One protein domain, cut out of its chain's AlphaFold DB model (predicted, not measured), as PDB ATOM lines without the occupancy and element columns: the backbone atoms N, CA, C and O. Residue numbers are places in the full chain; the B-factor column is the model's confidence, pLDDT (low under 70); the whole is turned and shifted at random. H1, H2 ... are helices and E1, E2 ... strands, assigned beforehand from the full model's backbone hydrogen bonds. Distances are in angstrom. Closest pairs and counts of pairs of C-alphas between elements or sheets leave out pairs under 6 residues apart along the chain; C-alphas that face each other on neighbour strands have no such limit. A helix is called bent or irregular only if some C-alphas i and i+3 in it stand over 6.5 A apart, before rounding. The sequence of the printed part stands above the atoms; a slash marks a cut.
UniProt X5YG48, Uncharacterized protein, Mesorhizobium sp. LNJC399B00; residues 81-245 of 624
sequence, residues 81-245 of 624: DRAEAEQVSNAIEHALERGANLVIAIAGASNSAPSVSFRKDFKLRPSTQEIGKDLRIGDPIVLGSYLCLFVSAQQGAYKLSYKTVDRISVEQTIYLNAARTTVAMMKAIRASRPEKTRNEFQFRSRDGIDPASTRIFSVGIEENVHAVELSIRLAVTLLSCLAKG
ATOM      1  N   ASP A  81      18.204 -34.197 -52.705       83.44
ATOM      2  CA  ASP A  81      17.657 -34.155 -51.344       83.44
ATOM      3  C   ASP A  81      18.757 -34.447 -50.326       83.44
ATOM      4  O   ASP A  81      18.868 -33.761 -49.311       83.44
ATOM      5  N   ARG A  82      19.640 -35.395 -50.656       88.69
ATOM      6  CA  ARG A  82      20.823 -35.705 -49.859       88.69
ATOM      7  C   ARG A  82      21.784 -34.521 -49.758       88.69
ATOM      8  O   ARG A  82      22.235 -34.211 -48.663       88.69
ATOM      9  N   ALA A  83      22.056 -33.818 -50.860       89.81
ATOM     10  CA  ALA A  83      22.929 -32.641 -50.840       89.81
ATOM     11  C   ALA A  83      22.373 -31.505 -49.958       89.81
ATOM     12  O   ALA A  83      23.129 -30.809 -49.279       89.81
ATOM     13  N   GLU A  84      21.050 -31.316 -49.952       90.94
ATOM     14  CA  GLU A  84      20.374 -30.370 -49.058       90.94
ATOM     15  C   GLU A  84      20.451 -30.834 -47.594       90.94
ATOM     16  O   GLU A  84      20.801 -30.041 -46.718       90.94
ATOM     17  N   ALA A  85      20.213 -32.121 -47.330       92.44
ATOM     18  CA  ALA A  85      20.318 -32.704 -45.995       92.44
ATOM     19  C   ALA A  85      21.738 -32.629 -45.417       92.44
ATOM     20  O   ALA A  85      21.890 -32.319 -44.241       92.44
ATOM     21  N   GLU A  86      22.776 -32.844 -46.227       94.81
ATOM     22  CA  GLU A  86      24.180 -32.703 -45.818       94.81
ATOM     23  C   GLU A  86      24.494 -31.259 -45.394       94.81
ATOM     24  O   GLU A  86      25.089 -31.033 -44.342       94.81
ATOM     25  N   GLN A  87      24.029 -30.257 -46.152       94.19
ATOM     26  CA  GLN A  87      24.223 -28.845 -45.794       94.19
ATOM     27  C   GLN A  87      23.494 -28.469 -44.498       94.19
ATOM     28  O   GLN A  87      24.049 -27.747 -43.666       94.19
ATOM     29  N   VAL A  88      22.271 -28.971 -44.301       94.19
ATOM     30  CA  VAL A  88      21.506 -28.751 -43.065       94.19
ATOM     31  C   VAL A  88      22.128 -29.495 -41.883       94.19
ATOM     32  O   VAL A  88      22.220 -28.917 -40.803       94.19
ATOM     33  N   SER A  89      22.616 -30.722 -42.076       95.88
ATOM     34  CA  SER A  89      23.323 -31.497 -41.047       95.88
ATOM     35  C   SER A  89      24.568 -30.756 -40.560       95.88
ATOM     36  O   SER A  89      24.719 -30.546 -39.360       95.88
ATOM     37  N   ASN A  90      25.387 -30.235 -41.480       95.75
ATOM     38  CA  ASN A  90      26.551 -29.413 -41.132       95.75
ATOM     39  C   ASN A  90      26.147 -28.146 -40.357       95.75
ATOM     40  O   ASN A  90      26.848 -27.703 -39.447       95.75
ATOM     41  N   ALA A  91      25.003 -27.539 -40.696       95.88
ATOM     42  CA  ALA A  91      24.481 -26.401 -39.944       95.88
ATOM     43  C   ALA A  91      24.067 -26.803 -38.517       95.88
ATOM     44  O   ALA A  91      24.321 -26.055 -37.578       95.88
ATOM     45  N   ILE A  92      23.456 -27.973 -38.333       95.81
ATOM     46  CA  ILE A  92      23.071 -28.483 -37.010       95.81
ATOM     47  C   ILE A  92      24.313 -28.774 -36.163       95.81
ATOM     48  O   ILE A  92      24.365 -28.331 -35.019       95.81
ATOM     49  N   GLU A  93      25.336 -29.423 -36.721       95.50
ATOM     50  CA  GLU A  93      26.617 -29.660 -36.037       95.50
ATOM     51  C   GLU A  93      27.227 -28.343 -35.537       95.50
ATOM     52  O   GLU A  93      27.525 -28.189 -34.352       95.50
ATOM     53  N   HIS A  94      27.279 -27.328 -36.399       95.38
ATOM     54  CA  HIS A  94      27.721 -25.987 -36.024       95.38
ATOM     55  C   HIS A  94      26.839 -25.292 -34.978       95.38
ATOM     56  O   HIS A  94      27.316 -24.417 -34.251       95.38
ATOM     57  N   ALA A  95      25.547 -25.615 -34.920       94.44
ATOM     58  CA  ALA A  95      24.662 -25.105 -33.883       94.44
ATOM     59  C   ALA A  95      25.009 -25.735 -32.531       94.44
ATOM     60  O   ALA A  95      25.180 -25.006 -31.553       94.44
ATOM     61  N   LEU A  96      25.212 -27.056 -32.502       93.56
ATOM     62  CA  LEU A  96      25.604 -27.807 -31.309       93.56
ATOM     63  C   LEU A  96      26.949 -27.321 -30.754       93.56
ATOM     64  O   LEU A  96      27.041 -27.021 -29.564       93.56
ATOM     65  N   GLU A  97      27.954 -27.124 -31.614       94.56
ATOM     66  CA  GLU A  97      29.260 -26.552 -31.240       94.56
ATOM     67  C   GLU A  97      29.143 -25.177 -30.562       94.56
ATOM     68  O   GLU A  97      29.971 -24.805 -29.730       94.56
ATOM     69  N   ARG A  98      28.112 -24.402 -30.918       93.75
ATOM     70  CA  ARG A  98      27.855 -23.056 -30.388       93.75
ATOM     71  C   ARG A  98      26.866 -23.026 -29.228       93.75
ATOM     72  O   ARG A  98      26.580 -21.939 -28.724       93.75
ATOM     73  N   GLY A  99      26.310 -24.169 -28.827       93.50
ATOM     74  CA  GLY A  99      25.195 -24.219 -27.882       93.50
ATOM     75  C   GLY A  99      23.955 -23.468 -28.387       93.50
ATOM     76  O   GLY A  99      23.229 -22.859 -27.601       93.50
ATOM     77  N   ALA A 100      23.748 -23.420 -29.704       94.88
ATOM     78  CA  ALA A 100      22.543 -22.893 -30.331       94.88
ATOM     79  C   ALA A 100      21.513 -24.013 -30.495       94.88
ATOM     80  O   ALA A 100      21.842 -25.112 -30.927       94.88
ATOM     81  N   ASN A 101      20.257 -23.713 -30.179       94.81
ATOM     82  CA  ASN A 101      19.125 -24.635 -30.292       94.81
ATOM     83  C   ASN A 101      18.125 -24.220 -31.383       94.81
ATOM     84  O   ASN A 101      17.099 -24.874 -31.569       94.81
ATOM     85  N   LEU A 102      18.426 -23.152 -32.126       96.94
ATOM     86  CA  LEU A 102      17.711 -22.749 -33.330       96.94
ATOM     87  C   LEU A 102      18.695 -22.447 -34.466       96.94
ATOM     88  O   LEU A 102      19.608 -21.629 -34.323       96.94
ATOM     89  N   VAL A 103      18.445 -23.056 -35.622       97.75
ATOM     90  CA  VAL A 103      19.111 -22.768 -36.895       97.75
ATOM     91  C   VAL A 103      18.100 -22.160 -37.854       97.75
ATOM     92  O   VAL A 103      17.102 -22.790 -38.192       97.75
ATOM     93  N   ILE A 104      18.367 -20.951 -38.343       97.62
ATOM     94  CA  ILE A 104      17.617 -20.357 -39.457       97.62
ATOM     95  C   ILE A 104      18.471 -20.526 -40.713       97.62
ATOM     96  O   ILE A 104      19.466 -19.822 -40.879       97.62
ATOM     97  N   ALA A 105      18.107 -21.475 -41.574       97.06
ATOM     98  CA  ALA A 105      18.839 -21.809 -42.794       97.06
ATOM     99  C   ALA A 105      18.147 -21.186 -44.012       97.06
ATOM    100  O   ALA A 105      17.053 -21.595 -44.397       97.06
ATOM    101  N   ILE A 106      18.778 -20.190 -44.634       96.25
ATOM    102  CA  ILE A 106      18.173 -19.400 -45.710       96.25
ATOM    103  C   ILE A 106      18.799 -19.788 -47.051       96.25
ATOM    104  O   ILE A 106      19.935 -19.407 -47.334       96.25
ATOM    105  N   ALA A 107      18.052 -20.510 -47.884       94.00
ATOM    106  CA  ALA A 107      18.458 -20.871 -49.240       94.00
ATOM    107  C   ALA A 107      18.377 -19.661 -50.181       94.00
ATOM    108  O   ALA A 107      17.402 -18.907 -50.139       94.00
ATOM    109  N   GLY A 108      19.364 -19.477 -51.057       89.19
ATOM    110  CA  GLY A 108      19.316 -18.431 -52.084       89.19
ATOM    111  C   GLY A 108      18.592 -18.838 -53.374       89.19
ATOM    112  O   GLY A 108      18.353 -20.013 -53.638       89.19
ATOM    113  N   ALA A 109      18.258 -17.848 -54.209       77.19
ATOM    114  CA  ALA A 109      17.436 -18.031 -55.411       77.19
ATOM    115  C   ALA A 109      18.139 -18.741 -56.591       77.19
ATOM    116  O   ALA A 109      17.464 -19.157 -57.530       77.19
ATOM    117  N   SER A 110      19.472 -18.860 -56.588       76.69
ATOM    118  CA  SER A 110      20.255 -19.344 -57.746       76.69
ATOM    119  C   SER A 110      21.452 -20.205 -57.335       76.69
ATOM    120  O   SER A 110      22.563 -19.988 -57.807       76.69
ATOM    121  N   ASN A 111      21.251 -21.135 -56.394       75.50
ATOM    122  CA  ASN A 111      22.299 -21.993 -55.808       75.50
ATOM    123  C   ASN A 111      23.464 -21.238 -55.132       75.50
ATOM    124  O   ASN A 111      24.407 -21.852 -54.647       75.50
ATOM    125  N   SER A 112      23.389 -19.910 -55.054       85.81
ATOM    126  CA  SER A 112      24.296 -19.054 -54.299       85.81
ATOM    127  C   SER A 112      23.645 -18.656 -52.982       85.81
ATOM    128  O   SER A 112      22.488 -18.229 -52.992       85.81
ATOM    129  N   ALA A 113      24.381 -18.712 -51.874       89.94
ATOM    130  CA  ALA A 113      23.873 -18.246 -50.591       89.94
ATOM    131  C   ALA A 113      23.475 -16.754 -50.620       89.94
ATOM    132  O   ALA A 113      24.112 -15.953 -51.316       89.94
ATOM    133  N   PRO A 114      22.444 -16.347 -49.857       91.25
ATOM    134  CA  PRO A 114      22.125 -14.939 -49.658       91.25
ATOM    135  C   PRO A 114      23.305 -14.167 -49.054       91.25
ATOM    136  O   PRO A 114      24.094 -14.702 -48.276       91.25
ATOM    137  N   SER A 115      23.386 -12.869 -49.354       88.75
ATOM    138  CA  SER A 115      24.370 -11.976 -48.730       88.75
ATOM    139  C   SER A 115      24.243 -11.991 -47.205       88.75
ATOM    140  O   SER A 115      23.141 -11.893 -46.677       88.75
ATOM    141  N   VAL A 116      25.367 -11.959 -46.487       90.00
ATOM    142  CA  VAL A 116      25.418 -11.849 -45.016       90.00
ATOM    143  C   VAL A 116      24.612 -10.652 -44.478       90.00
ATOM    144  O   VAL A 116      24.107 -10.677 -43.353       90.00
ATOM    145  N   SER A 117      24.399  -9.612 -45.297       86.19
ATOM    146  CA  SER A 117      23.534  -8.480 -44.947       86.19
ATOM    147  C   SER A 117      22.081  -8.876 -44.651       86.19
ATOM    148  O   SER A 117      21.411  -8.130 -43.935       86.19
ATOM    149  N   PHE A 118      21.604 -10.027 -45.151       85.44
ATOM    150  CA  PHE A 118      20.261 -10.556 -44.876       85.44
ATOM    151  C   PHE A 118      20.009 -10.746 -43.380       85.44
ATOM    152  O   PHE A 118      18.881 -10.557 -42.938       85.44
ATOM    153  N   ARG A 119      21.057 -10.998 -42.575       87.88
ATOM    154  CA  ARG A 119      20.963 -11.078 -41.104       87.88
ATOM    155  C   ARG A 119      20.188  -9.900 -40.506       87.88
ATOM    156  O   ARG A 119      19.413 -10.092 -39.577       87.88
ATOM    157  N   LYS A 120      20.373  -8.684 -41.035       87.00
ATOM    158  CA  LYS A 120      19.744  -7.456 -40.508       87.00
ATOM    159  C   LYS A 120      18.223  -7.444 -40.652       87.00
ATOM    160  O   LYS A 120      17.555  -6.682 -39.950       87.00
ATOM    161  N   ASP A 121      17.691  -8.251 -41.564       88.06
ATOM    162  CA  ASP A 121      16.258  -8.349 -41.788       88.06
ATOM    163  C   ASP A 121      15.585  -9.296 -40.782       88.06
ATOM    164  O   ASP A 121      14.374  -9.195 -40.626       88.06
ATOM    165  N   PHE A 122      16.341 -10.106 -40.027       91.81
ATOM    166  CA  PHE A 122      15.804 -11.039 -39.033       91.81
ATOM    167  C   PHE A 122      15.861 -10.494 -37.609       91.81
ATOM    168  O   PHE A 122      16.857  -9.910 -37.177       91.81
ATOM    169  N   LYS A 123      14.787 -10.720 -36.849       92.25
ATOM    170  CA  LYS A 123      14.740 -10.480 -35.401       92.25
ATOM    171  C   LYS A 123      13.977 -11.609 -34.732       92.25
ATOM    172  O   LYS A 123      12.896 -11.951 -35.196       92.25
ATOM    173  N   LEU A 124      14.505 -12.127 -33.628       92.69
ATOM    174  CA  LEU A 124      13.795 -13.071 -32.771       92.69
ATOM    175  C   LEU A 124      13.416 -12.377 -31.460       92.69
ATOM    176  O   LEU A 124      14.196 -11.576 -30.939       92.69
ATOM    177  N   ARG A 125      12.212 -12.630 -30.951       90.88
ATOM    178  CA  ARG A 125      11.746 -12.115 -29.655       90.88
ATOM    179  C   ARG A 125      10.965 -13.197 -28.923       90.88
ATOM    180  O   ARG A 125      10.173 -13.855 -29.581       90.88
ATOM    181  N   PRO A 126      11.141 -13.379 -27.614       88.19
ATOM    182  CA  PRO A 126      10.334 -14.332 -26.857       88.19
ATOM    183  C   PRO A 126       8.866 -13.884 -26.790       88.19
ATOM    184  O   PRO A 126       8.575 -12.687 -26.911       88.19
ATOM    185  N   SER A 127       7.952 -14.832 -26.582       75.75
ATOM    186  CA  SER A 127       6.532 -14.555 -26.333       75.75
ATOM    187  C   SER A 127       6.300 -13.868 -24.981       75.75
ATOM    188  O   SER A 127       5.461 -12.975 -24.886       75.75
ATOM    189  N   THR A 128       7.082 -14.217 -23.954       71.69
ATOM    190  CA  THR A 128       7.025 -13.622 -22.610       71.69
ATOM    191  C   THR A 128       8.355 -12.963 -22.235       71.69
ATOM    192  O   THR A 128       9.429 -13.354 -22.694       71.69
ATOM    193  N   GLN A 129       8.308 -11.921 -21.398       63.78
ATOM    194  CA  GLN A 129       9.525 -11.208 -20.975       63.78
ATOM    195  C   GLN A 129      10.468 -12.077 -20.129       63.78
ATOM    196  O   GLN A 129      11.670 -11.813 -20.105       63.78
ATOM    197  N   GLU A 130       9.950 -13.111 -19.463       62.62
ATOM    198  CA  GLU A 130      10.731 -13.994 -18.590       62.62
ATOM    199  C   GLU A 130      11.727 -14.863 -19.372       62.62
ATOM    200  O   GLU A 130      12.869 -15.010 -18.941       62.62
ATOM    201  N   ILE A 131      11.347 -15.314 -20.570       69.31
ATOM    202  CA  ILE A 131      12.156 -16.166 -21.463       69.31
ATOM    203  C   ILE A 131      13.341 -15.388 -22.093       69.31
ATOM    204  O   ILE A 131      14.334 -15.957 -22.541       69.31
ATOM    205  N   GLY A 132      13.273 -14.052 -22.137       63.84
ATOM    206  CA  GLY A 132      14.141 -13.220 -22.982       63.84
ATOM    207  C   GLY A 132      15.566 -12.946 -22.509       63.84
ATOM    208  O   GLY A 132      16.322 -12.331 -23.261       63.84
ATOM    209  N   LYS A 133      15.944 -13.339 -21.289       68.12
ATOM    210  CA  LYS A 133      17.212 -12.896 -20.676       68.12
ATOM    211  C   LYS A 133      18.466 -13.501 -21.322       68.12
ATOM    212  O   LYS A 133      19.504 -12.847 -21.309       68.12
ATOM    213  N   ASP A 134      18.347 -14.666 -21.962       79.62
ATOM    214  CA  ASP A 134      19.489 -15.425 -22.499       79.62
ATOM    215  C   ASP A 134      19.509 -15.552 -24.031       79.62
ATOM    216  O   ASP A 134      20.283 -16.332 -24.584       79.62
ATOM    217  N   LEU A 135      18.685 -14.777 -24.743       88.94
ATOM    218  CA  LEU A 135      18.634 -14.829 -26.203       88.94
ATOM    219  C   LEU A 135      19.941 -14.304 -26.825       88.94
ATOM    220  O   LEU A 135      20.247 -13.111 -26.746       88.94
ATOM    221  N   ARG A 136      20.684 -15.176 -27.516       89.88
ATOM    222  CA  ARG A 136      21.927 -14.833 -28.226       89.88
ATOM    223  C   ARG A 136      21.831 -15.228 -29.691       89.88
ATOM    224  O   ARG A 136      21.575 -16.381 -30.014       89.88
ATOM    225  N   ILE A 137      22.074 -14.269 -30.582       90.44
ATOM    226  CA  ILE A 137      22.147 -14.508 -32.028       90.44
ATOM    227  C   ILE A 137      23.620 -14.493 -32.429       90.44
ATOM    228  O   ILE A 137      24.243 -13.427 -32.457       90.44
ATOM    229  N   GLY A 138      24.157 -15.670 -32.743       89.75
ATOM    230  CA  GLY A 138      25.528 -15.854 -33.206       89.75
ATOM    231  C   GLY A 138      25.789 -15.219 -34.571       89.75
ATOM    232  O   GLY A 138      24.884 -14.704 -35.242       89.75
ATOM    233  N   ASP A 139      27.054 -15.236 -34.982       92.69
ATOM    234  CA  ASP A 139      27.435 -14.743 -36.298       92.69
ATOM    235  C   ASP A 139      26.961 -15.680 -37.418       92.69
ATOM    236  O   ASP A 139      26.949 -16.901 -37.251       92.69
ATOM    237  N   PRO A 140      26.522 -15.111 -38.552       95.56
ATOM    238  CA  PRO A 140      26.008 -15.875 -39.672       95.56
ATOM    239  C   PRO A 140      27.135 -16.624 -40.379       95.56
ATOM    240  O   PRO A 140      28.240 -16.099 -40.516       95.56
ATOM    241  N   ILE A 141      26.829 -17.807 -40.907       96.25
ATOM    242  CA  ILE A 141      27.769 -18.607 -41.703       96.25
ATOM    243  C   ILE A 141      27.141 -18.968 -43.032       96.25
ATOM    244  O   ILE A 141      25.941 -19.204 -43.119       96.25
ATOM    245  N   VAL A 142      27.966 -19.003 -44.071       96.19
ATOM    246  CA  VAL A 142      27.570 -19.507 -45.381       96.19
ATOM    247  C   VAL A 142      27.989 -20.970 -45.490       96.19
ATOM    248  O   VAL A 142      29.176 -21.274 -45.400       96.19
ATOM    249  N   LEU A 143      27.018 -21.860 -45.687       94.38
ATOM    250  CA  LEU A 143      27.221 -23.294 -45.895       94.38
ATOM    251  C   LEU A 143      26.601 -23.675 -47.240       94.38
ATOM    252  O   LEU A 143      25.380 -23.753 -47.371       94.38
ATOM    253  N   GLY A 144      27.438 -23.859 -48.262       92.94
ATOM    254  CA  GLY A 144      26.974 -24.132 -49.624       92.94
ATOM    255  C   GLY A 144      26.049 -23.026 -50.145       92.94
ATOM    256  O   GLY A 144      26.456 -21.871 -50.275       92.94
ATOM    257  N   SER A 145      24.795 -23.379 -50.432       93.31
ATOM    258  CA  SER A 145      23.770 -22.442 -50.913       93.31
ATOM    259  C   SER A 145      22.956 -21.769 -49.801       93.31
ATOM    260  O   SER A 145      22.012 -21.033 -50.107       93.31
ATOM    261  N   TYR A 146      23.296 -22.003 -48.529       96.12
ATOM    262  CA  TYR A 146      22.574 -21.463 -47.377       96.12
ATOM    263  C   TYR A 146      23.359 -20.377 -46.651       96.12
ATOM    264  O   TYR A 146      24.568 -20.479 -46.440       96.12
ATOM    265  N   LEU A 147      22.631 -19.358 -46.201       96.62
ATOM    266  CA  LEU A 147      23.041 -18.477 -45.115       96.62
ATOM    267  C   LEU A 147      22.388 -18.980 -43.822       96.62
ATOM    268  O   LEU A 147      21.164 -18.947 -43.697       96.62
ATOM    269  N   CYS A 148      23.193 -19.428 -42.869       97.56
ATOM    270  CA  CYS A 148      22.750 -19.988 -41.599       97.56
ATOM    271  C   CYS A 148      22.913 -18.965 -40.470       97.56
ATOM    272  O   CYS A 148      23.996 -18.406 -40.281       97.56
ATOM    273  N   LEU A 149      21.841 -18.731 -39.712       96.94
ATOM    274  CA  LEU A 149      21.856 -17.964 -38.466       96.94
ATOM    275  C   LEU A 149      21.688 -18.926 -37.291       96.94
ATOM    276  O   LEU A 149      20.774 -19.749 -37.300       96.94
ATOM    277  N   PHE A 150      22.534 -18.783 -36.274       96.81
ATOM    278  CA  PHE A 150      22.509 -19.620 -35.076       96.81
ATOM    279  C   PHE A 150      21.963 -18.820 -33.909       96.81
ATOM    280  O   PHE A 150      22.423 -17.703 -33.649       96.81
ATOM    281  N   VAL A 151      20.983 -19.377 -33.212       95.81
ATOM    282  CA  VAL A 151      20.350 -18.722 -32.077       95.81
ATOM    283  C   VAL A 151      20.341 -19.665 -30.883       95.81
ATOM    284  O   VAL A 151      19.883 -20.802 -30.979       95.81
ATOM    285  N   SER A 152      20.853 -19.172 -29.761       95.12
ATOM    286  CA  SER A 152      20.734 -19.805 -28.450       95.12
ATOM    287  C   SER A 152      19.632 -19.091 -27.688       95.12
ATOM    288  O   SER A 152      19.698 -17.873 -27.498       95.12
ATOM    289  N   ALA A 153      18.611 -19.827 -27.276       92.81
ATOM    290  CA  ALA A 153      17.512 -19.285 -26.496       92.81
ATOM    291  C   ALA A 153      16.927 -20.366 -25.575       92.81
ATOM    292  O   ALA A 153      17.175 -21.553 -25.767       92.81
ATOM    293  N   GLN A 154      16.154 -19.980 -24.563       91.88
ATOM    294  CA  GLN A 154      15.469 -20.951 -23.703       91.88
ATOM    295  C   GLN A 154      14.325 -21.648 -24.464       91.88
ATOM    296  O   GLN A 154      13.902 -21.183 -25.526       91.88
ATOM    297  N   GLN A 155      13.822 -22.763 -23.939       90.50
ATOM    298  CA  GLN A 155      12.611 -23.398 -24.466       90.50
ATOM    299  C   GLN A 155      11.423 -22.422 -24.428       90.50
ATOM    300  O   GLN A 155      11.348 -21.565 -23.549       90.50
ATOM    301  N   GLY A 156      10.543 -22.531 -25.426       89.38
ATOM    302  CA  GLY A 156       9.282 -21.796 -25.481       89.38
ATOM    303  C   GLY A 156       8.962 -21.194 -26.841       89.38
ATOM    304  O   GLY A 156       9.593 -21.497 -27.857       89.38
ATOM    305  N   ALA A 157       7.940 -20.342 -26.866       88.94
ATOM    306  CA  ALA A 157       7.451 -19.698 -28.079       88.94
ATOM    307  C   ALA A 157       8.191 -18.384 -28.371       88.94
ATOM    308  O   ALA A 157       8.404 -17.543 -27.494       88.94
ATOM    309  N   TYR A 158       8.531 -18.173 -29.638       91.88
ATOM    310  CA  TYR A 158       9.219 -16.989 -30.125       91.88
ATOM    311  C   TYR A 158       8.527 -16.403 -31.347       91.88
ATOM    312  O   TYR A 158       7.882 -17.077 -32.147       91.88
ATOM    313  N   LYS A 159       8.742 -15.105 -31.518       91.00
ATOM    314  CA  LYS A 159       8.394 -14.326 -32.686       91.00
ATOM    315  C   LYS A 159       9.587 -14.184 -33.606       91.00
ATOM    316  O   LYS A 159      10.540 -13.479 -33.262       91.00
ATOM    317  N   LEU A 160       9.498 -14.763 -34.792       93.94
ATOM    318  CA  LEU A 160      10.444 -14.535 -35.871       93.94
ATOM    319  C   LEU A 160       9.931 -13.405 -36.768       93.94
ATOM    320  O   LEU A 160       8.925 -13.549 -37.455       93.94
ATOM    321  N   SER A 161      10.612 -12.260 -36.759       93.19
ATOM    322  CA  SER A 161      10.351 -11.155 -37.684       93.19
ATOM    323  C   SER A 161      11.321 -11.188 -38.856       93.19
ATOM    324  O   SER A 161      12.527 -11.300 -38.638       93.19
ATOM    325  N   TYR A 162      10.811 -10.999 -40.072       92.62
ATOM    326  CA  TYR A 162      11.616 -10.913 -41.291       92.62
ATOM    327  C   TYR A 162      10.946 -10.047 -42.365       92.62
ATOM    328  O   TYR A 162       9.833  -9.550 -42.179       92.62
ATOM    329  N   LYS A 163      11.639  -9.807 -43.485       87.06
ATOM    330  CA  LYS A 163      11.084  -9.086 -44.640       87.06
ATOM    331  C   LYS A 163      10.757 -10.043 -45.775       87.06
ATOM    332  O   LYS A 163      11.607 -10.833 -46.188       87.06
ATOM    333  N   THR A 164       9.552  -9.913 -46.318       84.25
ATOM    334  CA  THR A 164       9.171 -10.615 -47.546       84.25
ATOM    335  C   THR A 164       9.833  -9.982 -48.769       84.25
ATOM    336  O   THR A 164      10.423  -8.896 -48.686       84.25
ATOM    337  N   VAL A 165       9.708 -10.634 -49.926       78.94
ATOM    338  CA  VAL A 165      10.154 -10.093 -51.227       78.94
ATOM    339  C   VAL A 165       9.576  -8.702 -51.535       78.94
ATOM    340  O   VAL A 165      10.234  -7.856 -52.141       78.94
ATOM    341  N   ASP A 166       8.404  -8.410 -50.975       71.06
ATOM    342  CA  ASP A 166       7.709  -7.129 -51.099       71.06
ATOM    343  C   ASP A 166       8.180  -6.069 -50.094       71.06
ATOM    344  O   ASP A 166       7.588  -4.994 -50.003       71.06
ATOM    345  N   ARG A 167       9.245  -6.351 -49.326       72.94
ATOM    346  CA  ARG A 167       9.752  -5.532 -48.207       72.94
ATOM    347  C   ARG A 167       8.743  -5.322 -47.078       72.94
ATOM    348  O   ARG A 167       8.976  -4.494 -46.195       72.94
ATOM    349  N   ILE A 168       7.678  -6.115 -47.048       75.50
ATOM    350  CA  ILE A 168       6.727  -6.107 -45.945       75.50
ATOM    351  C   ILE A 168       7.405  -6.790 -44.761       75.50
ATOM    352  O   ILE A 168       7.870  -7.924 -44.864       75.50
ATOM    353  N   SER A 169       7.500  -6.078 -43.637       82.38
ATOM    354  CA  SER A 169       7.929  -6.681 -42.378       82.38
ATOM    355  C   SER A 169       6.803  -7.530 -41.813       82.38
ATOM    356  O   SER A 169       5.750  -7.011 -41.430       82.38
ATOM    357  N   VAL A 170       7.064  -8.827 -41.759       85.81
ATOM    358  CA  VAL A 170       6.143  -9.832 -41.253       85.81
ATOM    359  C   VAL A 170       6.690 -10.490 -39.994       85.81
ATOM    360  O   VAL A 170       7.877 -10.376 -39.680       85.81
ATOM    361  N   GLU A 171       5.800 -11.136 -39.260       90.19
ATOM    362  CA  GLU A 171       6.067 -11.902 -38.054       90.19
ATOM    363  C   GLU A 171       5.429 -13.289 -38.186       90.19
ATOM    364  O   GLU A 171       4.381 -13.431 -38.816       90.19
ATOM    365  N   GLN A 172       6.088 -14.291 -37.606       91.62
ATOM    366  CA  GLN A 172       5.662 -15.687 -37.567       91.62
ATOM    367  C   GLN A 172       6.031 -16.287 -36.202       91.62
ATOM    368  O   GLN A 172       7.084 -15.956 -35.644       91.62
ATOM    369  N   THR A 173       5.180 -17.161 -35.665       91.94
ATOM    370  CA  THR A 173       5.465 -17.925 -34.438       91.94
ATOM    371  C   THR A 173       6.421 -19.082 -34.731       91.94
ATOM    372  O   THR A 173       6.285 -19.755 -35.750       91.94
ATOM    373  N   ILE A 174       7.378 -19.331 -33.838       92.88
ATOM    374  CA  ILE A 174       8.253 -20.510 -33.847       92.88
ATOM    375  C   ILE A 174       8.438 -21.028 -32.420       92.88
ATOM    376  O   ILE A 174       8.525 -20.233 -31.486       92.88
ATOM    377  N   TYR A 175       8.511 -22.345 -32.248       92.00
ATOM    378  CA  TYR A 175       8.641 -22.992 -30.942       92.00
ATOM    379  C   TYR A 175      10.017 -23.637 -30.783       92.00
ATOM    380  O   TYR A 175      10.495 -24.333 -31.676       92.00
ATOM    381  N   LEU A 176      10.667 -23.418 -29.646       92.25
ATOM    382  CA  LEU A 176      11.964 -24.012 -29.341       92.25
ATOM    383  C   LEU A 176      11.813 -25.046 -28.238       92.25
ATOM    384  O   LEU A 176      11.137 -24.800 -27.244       92.25
ATOM    385  N   ASN A 177      12.482 -26.183 -28.401       88.50
ATOM    386  CA  ASN A 177      12.558 -27.240 -27.400       88.50
ATOM    387  C   ASN A 177      13.987 -27.308 -26.838       88.50
ATOM    388  O   ASN A 177      14.947 -27.135 -27.585       88.50
ATOM    389  N   ALA A 178      14.145 -27.551 -25.535       83.75
ATOM    390  CA  ALA A 178      15.472 -27.595 -24.918       83.75
ATOM    391  C   ALA A 178      16.311 -28.816 -25.345       83.75
ATOM    392  O   ALA A 178      17.535 -28.731 -25.385       83.75
ATOM    393  N   ALA A 179      15.672 -29.942 -25.667       88.88
ATOM    394  CA  ALA A 179      16.329 -31.211 -25.982       88.88
ATOM    395  C   ALA A 179      16.593 -31.423 -27.484       88.88
ATOM    396  O   ALA A 179      17.140 -32.458 -27.873       88.88
ATOM    397  N   ARG A 180      16.169 -30.490 -28.345       92.44
ATOM    398  CA  ARG A 180      16.246 -30.624 -29.807       92.44
ATOM    399  C   ARG A 180      16.696 -29.319 -30.452       92.44
ATOM    400  O   ARG A 180      16.345 -28.236 -29.994       92.44
ATOM    401  N   THR A 181      17.403 -29.423 -31.571       95.62
ATOM    402  CA  THR A 181      17.732 -28.263 -32.402       95.62
ATOM    403  C   THR A 181      16.578 -28.009 -33.358       95.62
ATOM    404  O   THR A 181      16.277 -28.837 -34.216       95.62
ATOM    405  N   THR A 182      15.914 -26.865 -33.218       96.62
ATOM    406  CA  THR A 182      14.874 -26.436 -34.159       96.62
ATOM    407  C   THR A 182      15.531 -25.881 -35.417       96.62
ATOM    408  O   THR A 182      16.440 -25.058 -35.340       96.62
ATOM    409  N   VAL A 183      15.066 -26.303 -36.586       97.56
ATOM    410  CA  VAL A 183      15.555 -25.845 -37.886       97.56
ATOM    411  C   VAL A 183      14.416 -25.144 -38.612       97.56
ATOM    412  O   VAL A 183      13.395 -25.751 -38.919       97.56
ATOM    413  N   ALA A 184      14.600 -23.858 -38.904       97.31
ATOM    414  CA  ALA A 184      13.728 -23.068 -39.762       97.31
ATOM    415  C   ALA A 184      14.408 -22.875 -41.122       97.31
ATOM    416  O   ALA A 184      15.272 -22.009 -41.287       97.31
ATOM    417  N   MET A 185      14.034 -23.694 -42.101       96.69
ATOM    418  CA  MET A 185      14.490 -23.540 -43.479       96.69
ATOM    419  C   MET A 185      13.610 -22.524 -44.197       96.69
ATOM    420  O   MET A 185      12.389 -22.657 -44.225       96.69
ATOM    421  N   MET A 186      14.226 -21.516 -44.802       95.56
ATOM    422  CA  MET A 186      13.533 -20.441 -45.507       95.56
ATOM    423  C   MET A 186      14.144 -20.246 -46.890       95.56
ATOM    424  O   MET A 186      15.325 -20.521 -47.101       95.56
ATOM    425  N   LYS A 187      13.361 -19.726 -47.837       92.94
ATOM    426  CA  LYS A 187      13.837 -19.451 -49.195       92.94
ATOM    427  C   LYS A 187      13.860 -17.954 -49.457       92.94
ATOM    428  O   LYS A 187      12.831 -17.284 -49.372       92.94
ATOM    429  N   ALA A 188      15.034 -17.434 -49.799       92.06
ATOM    430  CA  ALA A 188      15.163 -16.110 -50.376       92.06
ATOM    431  C   ALA A 188      14.791 -16.187 -51.859       92.06
ATOM    432  O   ALA A 188      15.402 -16.921 -52.637       92.06
ATOM    433  N   ILE A 189      13.785 -15.416 -52.246       86.69
ATOM    434  CA  ILE A 189      13.361 -15.250 -53.630       86.69
ATOM    435  C   ILE A 189      13.717 -13.849 -54.110       86.69
ATOM    436  O   ILE A 189      13.779 -12.892 -53.334       86.69
ATOM    437  N   ARG A 190      13.945 -13.748 -55.415       83.00
ATOM    438  CA  ARG A 190      14.241 -12.500 -56.099       83.00
ATOM    439  C   ARG A 190      13.040 -12.115 -56.948       83.00
ATOM    440  O   ARG A 190      12.717 -12.831 -57.890       83.00
ATOM    441  N   ALA A 191      12.389 -10.999 -56.631       74.38
ATOM    442  CA  ALA A 191      11.354 -10.428 -57.489       74.38
ATOM    443  C   ALA A 191      11.849  -9.132 -58.124       74.38
ATOM    444  O   ALA A 191      12.363  -8.237 -57.448       74.38
ATOM    445  N   SER A 192      11.653  -9.021 -59.433       68.19
ATOM    446  CA  SER A 192      11.865  -7.784 -60.173       68.19
ATOM    447  C   SER A 192      10.555  -7.018 -60.211       68.19
ATOM    448  O   SER A 192       9.615  -7.432 -60.885       68.19
ATOM    449  N   ARG A 193      10.483  -5.896 -59.490       60.03
ATOM    450  CA  ARG A 193       9.343  -4.979 -59.599       60.03
ATOM    451  C   ARG A 193       9.716  -3.775 -60.464       60.03
ATOM    452  O   ARG A 193      10.778  -3.183 -60.235       60.03
ATOM    453  N   PRO A 194       8.872  -3.398 -61.440       54.47
ATOM    454  CA  PRO A 194       9.047  -2.151 -62.166       54.47
ATOM    455  C   PRO A 194       8.794  -0.989 -61.200       54.47
ATOM    456  O   PRO A 194       7.699  -0.825 -60.666       54.47
ATOM    457  N   GLU A 195       9.824  -0.190 -60.946       65.44
ATOM    458  CA  GLU A 195       9.745   0.999 -60.104       65.44
ATOM    459  C   GLU A 195       9.762   2.232 -61.011       65.44
ATOM    460  O   GLU A 195      10.654   2.404 -61.849       65.44
ATOM    461  N   LYS A 196       8.738   3.081 -60.881       45.16
ATOM    462  CA  LYS A 196       8.636   4.313 -61.665       45.16
ATOM    463  C   LYS A 196       9.619   5.336 -61.104       45.16
ATOM    464  O   LYS A 196       9.397   5.899 -60.036       45.16
ATOM    465  N   THR A 197      10.696   5.594 -61.835       62.16
ATOM    466  CA  THR A 197      11.518   6.791 -61.616       62.16
ATOM    467  C   THR A 197      10.941   7.957 -62.419       62.16
ATOM    468  O   THR A 197      10.037   7.756 -63.232       62.16
ATOM    469  N   ARG A 198      11.407   9.193 -62.170       61.44
ATOM    470  CA  ARG A 198      10.796  10.419 -62.721       61.44
ATOM    471  C   ARG A 198      10.504  10.345 -64.230       61.44
ATOM    472  O   ARG A 198       9.464  10.862 -64.615       61.44
ATOM    473  N   ASN A 199      11.329   9.652 -65.027       58.91
ATOM    474  CA  ASN A 199      11.143   9.533 -66.480       58.91
ATOM    475  C   ASN A 199      11.201   8.098 -67.059       58.91
ATOM    476  O   ASN A 199      10.907   7.943 -68.240       58.91
ATOM    477  N   GLU A 200      11.532   7.052 -66.286       58.22
ATOM    478  CA  GLU A 200      11.687   5.675 -66.806       58.22
ATOM    479  C   GLU A 200      11.216   4.601 -65.807       58.22
ATOM    480  O   GLU A 200      11.301   4.775 -64.585       58.22
ATOM    481  N   PHE A 201      10.739   3.464 -66.323       57.03
ATOM    482  CA  PHE A 201      10.521   2.257 -65.522       57.03
ATOM    483  C   PHE A 201      11.837   1.493 -65.414       57.03
ATOM    484  O   PHE A 201      12.334   0.967 -66.407       57.03
ATOM    485  N   GLN A 202      12.389   1.412 -64.206       64.88
ATOM    486  CA  GLN A 202      13.541   0.559 -63.933       64.88
ATOM    487  C   GLN A 202      13.072  -0.685 -63.186       64.88
ATOM    488  O   GLN A 202      12.380  -0.589 -62.171       64.88
ATOM    489  N   PHE A 203      13.454  -1.865 -63.672       61.69
ATOM    490  CA  PHE A 203      13.237  -3.107 -62.939       61.69
ATOM    491  C   PHE A 203      14.247  -3.181 -61.802       61.69
ATOM    492  O   PHE A 203      15.429  -3.452 -62.014       61.69
ATOM    493  N   ARG A 204      13.784  -2.939 -60.575       68.62
ATOM    494  CA  ARG A 204      14.595  -3.215 -59.394       68.62
ATOM    495  C   ARG A 204      14.332  -4.641 -58.953       68.62
ATOM    496  O   ARG A 204      13.277  -4.954 -58.404       68.62
ATOM    497  N   SER A 205      15.326  -5.482 -59.190       71.12
ATOM    498  CA  SER A 205      15.427  -6.797 -58.576       71.12
ATOM    499  C   SER A 205      15.619  -6.644 -57.069       71.12
ATOM    500  O   SER A 205      16.496  -5.901 -56.619       71.12
ATOM    501  N   ARG A 206      14.795  -7.332 -56.280       77.44
ATOM    502  CA  ARG A 206      14.837  -7.300 -54.818       77.44
ATOM    503  C   ARG A 206      14.785  -8.712 -54.267       77.44
ATOM    504  O   ARG A 206      13.949  -9.507 -54.683       77.44
ATOM    505  N   ASP A 207      15.654  -8.965 -53.300       83.00
ATOM    506  CA  ASP A 207      15.684 -10.213 -52.551       83.00
ATOM    507  C   ASP A 207      14.824 -10.066 -51.285       83.00
ATOM    508  O   ASP A 207      14.881  -9.039 -50.597       83.00
ATOM    509  N   GLY A 208      14.038 -11.089 -50.967       87.12
ATOM    510  CA  GLY A 208      13.292 -11.206 -49.713       87.12
ATOM    511  C   GLY A 208      12.829 -12.638 -49.479       87.12
ATOM    512  O   GLY A 208      13.047 -13.507 -50.319       87.12
ATOM    513  N   ILE A 209      12.230 -12.903 -48.324       90.25
ATOM    514  CA  ILE A 209      11.794 -14.257 -47.971       90.25
ATOM    515  C   ILE A 209      10.429 -14.562 -48.581       90.25
ATOM    516  O   ILE A 209       9.542 -13.706 -48.574       90.25
ATOM    517  N   ASP A 210      10.271 -15.786 -49.078       88.69
ATOM    518  CA  ASP A 210       8.972 -16.391 -49.353       88.69
ATOM    519  C   ASP A 210       8.497 -17.178 -48.120       88.69
ATOM    520  O   ASP A 210       9.051 -18.245 -47.831       88.69
ATOM    521  N   PRO A 211       7.488 -16.682 -47.381       86.88
ATOM    522  CA  PRO A 211       6.976 -17.376 -46.212       86.88
ATOM    523  C   PRO A 211       6.371 -18.746 -46.537       86.88
ATOM    524  O   PRO A 211       6.537 -19.669 -45.744       86.88
ATOM    525  N   ALA A 212       5.726 -18.909 -47.700       83.56
ATOM    526  CA  ALA A 212       5.059 -20.158 -48.083       83.56
ATOM    527  C   ALA A 212       6.057 -21.303 -48.325       83.56
ATOM    528  O   ALA A 212       5.732 -22.475 -48.151       83.56
ATOM    529  N   SER A 213       7.304 -20.962 -48.661       86.94
ATOM    530  CA  SER A 213       8.412 -21.912 -48.797       86.94
ATOM    531  C   SER A 213       9.079 -22.285 -47.461       86.94
ATOM    532  O   SER A 213      10.024 -23.077 -47.463       86.94
ATOM    533  N   THR A 214       8.644 -21.712 -46.332       92.75
ATOM    534  CA  THR A 214       9.241 -21.983 -45.014       92.75
ATOM    535  C   THR A 214       8.945 -23.412 -44.568       92.75
ATOM    536  O   THR A 214       7.838 -23.916 -44.754       92.75
ATOM    537  N   ARG A 215       9.934 -24.067 -43.956       94.00
ATOM    538  CA  ARG A 215       9.826 -25.406 -43.366       94.00
ATOM    539  C   ARG A 215      10.398 -25.331 -41.961       94.00
ATOM    540  O   ARG A 215      11.519 -24.852 -41.798       94.00
ATOM    541  N   ILE A 216       9.643 -25.778 -40.968       95.94
ATOM    542  CA  ILE A 216      10.111 -25.837 -39.583       95.94
ATOM    543  C   ILE A 216      10.020 -27.289 -39.127       95.94
ATOM    544  O   ILE A 216       9.053 -27.978 -39.433       95.94
ATOM    545  N   PHE A 217      11.068 -27.764 -38.476       95.94
ATOM    546  CA  PHE A 217      11.147 -29.092 -37.876       95.94
ATOM    547  C   PHE A 217      12.212 -29.065 -36.779       95.94
ATOM    548  O   PHE A 217      12.895 -28.055 -36.592       95.94
ATOM    549  N   SER A 218      12.362 -30.146 -36.029       94.69
ATOM    550  CA  SER A 218      13.385 -30.262 -34.997       94.69
ATOM    551  C   SER A 218      14.131 -31.585 -35.085       94.69
ATOM    552  O   SER A 218      13.555 -32.640 -35.340       94.69
ATOM    553  N   VAL A 219      15.430 -31.529 -34.830       93.88
ATOM    554  CA  VAL A 219      16.361 -32.652 -34.964       93.88
ATOM    555  C   VAL A 219      16.997 -32.920 -33.600       93.88
ATOM    556  O   VAL A 219      17.355 -31.987 -32.876       93.88
ATOM    557  N   GLY A 220      17.094 -34.191 -33.211       90.69
ATOM    558  CA  GLY A 220      17.806 -34.621 -32.008       90.69
ATOM    559  C   GLY A 220      19.321 -34.417 -32.124       90.69
ATOM    560  O   GLY A 220      19.864 -34.320 -33.218       90.69
ATOM    561  N   ILE A 221      20.011 -34.368 -30.984       81.06
ATOM    562  CA  ILE A 221      21.455 -34.063 -30.908       81.06
ATOM    563  C   ILE A 221      22.322 -35.111 -31.637       81.06
ATOM    564  O   ILE A 221      23.381 -34.773 -32.151       81.06
ATOM    565  N   GLU A 222      21.866 -36.365 -31.715       84.25
ATOM    566  CA  GLU A 222      22.622 -37.501 -32.277       84.25
ATOM    567  C   GLU A 222      22.061 -38.010 -33.621       84.25
ATOM    568  O   GLU A 222      22.349 -39.128 -34.052       84.25
ATOM    569  N   GLU A 223      21.213 -37.228 -34.290       86.44
ATOM    570  CA  GLU A 223      20.626 -37.644 -35.566       86.44
ATOM    571  C   GLU A 223      21.644 -37.523 -36.714       86.44
ATOM    572  O   GLU A 223      22.353 -36.530 -36.851       86.44
ATOM    573  N   ASN A 224      21.715 -38.550 -37.566       91.06
ATOM    574  CA  ASN A 224      22.602 -38.562 -38.730       91.06
ATOM    575  C   ASN A 224      21.976 -37.850 -39.948       91.06
ATOM    576  O   ASN A 224      20.778 -37.568 -39.981       91.06
ATOM    577  N   VAL A 225      22.770 -37.647 -41.005       91.75
ATOM    578  CA  VAL A 225      22.325 -37.012 -42.265       91.75
ATOM    579  C   VAL A 225      21.052 -37.647 -42.847       91.75
ATOM    580  O   VAL A 225      20.197 -36.933 -43.361       91.75
ATOM    581  N   HIS A 226      20.881 -38.971 -42.746       90.25
ATOM    582  CA  HIS A 226      19.698 -39.653 -43.291       90.25
ATOM    583  C   HIS A 226      18.431 -39.321 -42.491       90.25
ATOM    584  O   HIS A 226      17.350 -39.204 -43.070       90.25
ATOM    585  N   ALA A 227      18.552 -39.154 -41.172       90.75
ATOM    586  CA  ALA A 227      17.459 -38.691 -40.323       90.75
ATOM    587  C   ALA A 227      17.086 -37.236 -40.651       90.75
ATOM    588  O   ALA A 227      15.903 -36.937 -40.809       90.75
ATOM    589  N   VAL A 228      18.074 -36.361 -40.879       92.81
ATOM    590  CA  VAL A 228      17.838 -34.980 -41.340       92.81
ATOM    591  C   VAL A 228      17.124 -34.965 -42.698       92.81
ATOM    592  O   VAL A 228      16.139 -34.250 -42.872       92.81
ATOM    593  N   GLU A 229      17.564 -35.794 -43.649       91.94
ATOM    594  CA  GLU A 229      16.937 -35.935 -44.970       91.94
ATOM    595  C   GLU A 229      15.472 -36.390 -44.864       91.94
ATOM    596  O   GLU A 229      14.588 -35.844 -45.528       91.94
ATOM    597  N   LEU A 230      15.193 -37.382 -44.009       90.81
ATOM    598  CA  LEU A 230      13.829 -37.828 -43.726       90.81
ATOM    599  C   LEU A 230      12.988 -36.701 -43.109       90.81
ATOM    600  O   LEU A 230      11.875 -36.466 -43.574       90.81
ATOM    601  N   SER A 231      13.524 -35.963 -42.135       93.06
ATOM    602  CA  SER A 231      12.837 -34.843 -41.483       93.06
ATOM    603  C   SER A 231      12.463 -33.732 -42.467       93.06
ATOM    604  O   SER A 231      11.323 -33.267 -42.467       93.06
ATOM    605  N   ILE A 232      13.364 -33.366 -43.386       92.31
ATOM    606  CA  ILE A 232      13.070 -32.388 -44.445       92.31
ATOM    607  C   ILE A 232      11.912 -32.878 -45.328       92.31
ATOM    608  O   ILE A 232      10.983 -32.118 -45.614       92.31
ATOM    609  N   ARG A 233      11.929 -34.153 -45.740       89.31
ATOM    610  CA  ARG A 233      10.868 -34.744 -46.574       89.31
ATOM    611  C   ARG A 233       9.516 -34.786 -45.864       89.31
ATOM    612  O   ARG A 233       8.508 -34.392 -46.460       89.31
ATOM    613  N   LEU A 234       9.493 -35.233 -44.609       91.56
ATOM    614  CA  LEU A 234       8.281 -35.304 -43.793       91.56
ATOM    615  C   LEU A 234       7.683 -33.913 -43.570       91.56
ATOM    616  O   LEU A 234       6.488 -33.732 -43.805       91.56
ATOM    617  N   ALA A 235       8.513 -32.922 -43.219       93.12
ATOM    618  CA  ALA A 235       8.079 -31.540 -43.034       93.12
ATOM    619  C   ALA A 235       7.340 -31.024 -44.273       93.12
ATOM    620  O   ALA A 235       6.205 -30.563 -44.175       93.12
ATOM    621  N   VAL A 236       7.939 -31.144 -45.461       88.75
ATOM    622  CA  VAL A 236       7.320 -30.627 -46.692       88.75
ATOM    623  C   VAL A 236       6.040 -31.371 -47.049       88.75
ATOM    624  O   VAL A 236       5.061 -30.741 -47.448       88.75
ATOM    625  N   THR A 237       6.031 -32.695 -46.901       86.69
ATOM    626  CA  THR A 237       4.857 -33.514 -47.221       86.69
ATOM    627  C   THR A 237       3.678 -33.124 -46.333       86.69
ATOM    628  O   THR A 237       2.595 -32.826 -46.836       86.69
ATOM    629  N   LEU A 238       3.900 -33.025 -45.021       90.12
ATOM    630  CA  LEU A 238       2.866 -32.656 -44.055       90.12
ATOM    631  C   LEU A 238       2.392 -31.207 -44.224       90.12
ATOM    632  O   LEU A 238       1.188 -30.949 -44.217       90.12
ATOM    633  N   LEU A 239       3.314 -30.267 -44.445       89.19
ATOM    634  CA  LEU A 239       2.981 -28.869 -44.729       89.19
ATOM    635  C   LEU A 239       2.184 -28.730 -46.036       89.19
ATOM    636  O   LEU A 239       1.264 -27.915 -46.108       89.19
ATOM    637  N   SER A 240       2.464 -29.559 -47.046       83.44
ATOM    638  CA  SER A 240       1.662 -29.623 -48.274       83.44
ATOM    639  C   SER A 240       0.251 -30.150 -48.005       83.44
ATOM    640  O   SER A 240      -0.714 -29.556 -48.486       83.44
ATOM    641  N   CYS A 241       0.100 -31.206 -47.196       82.44
ATOM    642  CA  CYS A 241      -1.218 -31.699 -46.777       82.44
ATOM    643  C   CYS A 241      -2.022 -30.615 -46.041       82.44
ATOM    644  O   CYS A 241      -3.206 -30.412 -46.329       82.44
ATOM    645  N   LEU A 242      -1.368 -29.865 -45.146       83.62
ATOM    646  CA  LEU A 242      -1.966 -28.723 -44.452       83.62
ATOM    647  C   LEU A 242      -2.376 -27.600 -45.412       83.62
ATOM    648  O   LEU A 242      -3.481 -27.073 -45.298       83.62
ATOM    649  N   ALA A 243      -1.529 -27.240 -46.375       78.94
ATOM    650  CA  ALA A 243      -1.851 -26.193 -47.343       78.94
ATOM    651  C   ALA A 243      -3.017 -26.594 -48.265       78.94
ATOM    652  O   ALA A 243      -3.855 -25.759 -48.593       78.94
ATOM    653  N   LYS A 244      -3.100 -27.877 -48.646       74.38
ATOM    654  CA  LYS A 244      -4.131 -28.409 -49.555       74.38
ATOM    655  C   LYS A 244      -5.491 -28.659 -48.908       74.38
ATOM    656  O   LYS A 244      -6.445 -28.918 -49.630       74.38
ATOM    657  N   GLY A 245      -5.599 -28.645 -47.578       69.56
ATOM    658  CA  GLY A 245      -6.859 -29.040 -46.933       69.56
ATOM    659  C   GLY A 245      -7.061 -30.554 -46.817       69.56
ATOM    660  O   GLY A 245      -8.156 -30.966 -46.450       69.56
TER     661      GLY A 245
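What this domain is: This is residues 81 to 245 of the 624 residues of an uncharacterized protein of Mesorhizobium sp. LNJC399B00 (UniProt X5YG48). A strongly twisted five-stranded sheet, E3 E4 E1 E7 E8, curls round helix H1, with the long helix H4 crossing E8 on the same face, while a smaller sheet, E2 E5 E6, is partly face to face with it in a sandwich. The longest strands, E7 and E8, form a long hairpin whose turn, at Asn 199, makes one end of the longest axis. The printed part has 165 residues with four named helices and eight named strands, in the order H1 E1 H2 E2 H3 E3 E4 E5 E6 E7 E8 H4, and its class is mixed, helices and strands. The larger sheet is mixed, with E1 and E7 parallel, and the smaller is all antiparallel. The whole is compact, with a radius of gyration of the C-alphas of 16.6 A, and only just elongated, spanning 58 by 39 by 36 A.

How they stand to each other: The larger sheet runs E3, residues 141 to 143, E4, residues 146 to 152, E1, residues 102 to 107, E7, residues 180 to 196, and E8, residues 201 to 220. E3 and E4 form an antiparallel hairpin, with N 141 and O 148 at 3.0 A. E4 and E1 are antiparallel, with N 104 and O 149 at 2.9 A. E1 and E7 are parallel, with N 105 and O 184 at 2.9 A. E7 and E8 form an antiparallel hairpin, with N 183 and O 217 at 2.8 A and N 191 and O 206 at 2.9 A. The sheet curls round H1, residues 81 to 97; the closest C-alphas of H1 and E4 are those of Ala 95 and Phe 150, 6.0 A apart. H4, residues 225 to 244, is on the same face as H1, over E8 at a height over the sheet of 7.3 A, and runs across the strands at 66 degrees to E8 on the local plane. H4 touches H1 with residues 225 to 232 alone, the closest C-alphas being those of Ala 85 and Glu 229, 4.8 A apart; they run opposite ways at a steep tilt of 69.6 degrees, only just short of about perpendicular. H2, residues 116 to 121, is on the opposite face at a height over the sheet of 7.6 A. The second sheet has E2, residues 123 to 126, E5, residues 156 to 163, and E6, residues 169 to 176. E2 and E5 are antiparallel, with N 125 and O 159 at 3.0 A, and E5 and E6 form an antiparallel hairpin, with N 160 and O 172 at 2.8 A. The two sheets make a sandwich, two sheets face to face, their best planes 8 degrees apart. H3, residues 131 to 134, is irregular, with C-alphas 131 and 134 7.4 A apart, and only grazes the second sheet. Every O i to N i+4 pair is within hydrogen-bond range in H1 and H4; H2 has 0 of 2 such pairs but 3 of 3 O i to N i+3 pairs, and H3 is too short for an i+4 pair.

Where its parts are: H1 is 24.4 A long and begins at C-alpha 81, (17.657, -34.155, -51.344). E7 is 47.9 A long and E8 50.4 A, E8 beginning at C-alpha 201, (10.521, 2.257, -65.522). E5 is 23.1 A and E6 22.1 A. H4, 28.8 A, ends at C-alpha 244, (-4.131, -28.409, -49.555).

The domain as a whole: The two C-alphas farthest apart are those of Asn 199 and Glu 222, 59.3 A. The printed part has no cut and no long link. The mean pLDDT of the printed part is 86.6; residues 129 to 133, 192 to 204 and 245 are under 70.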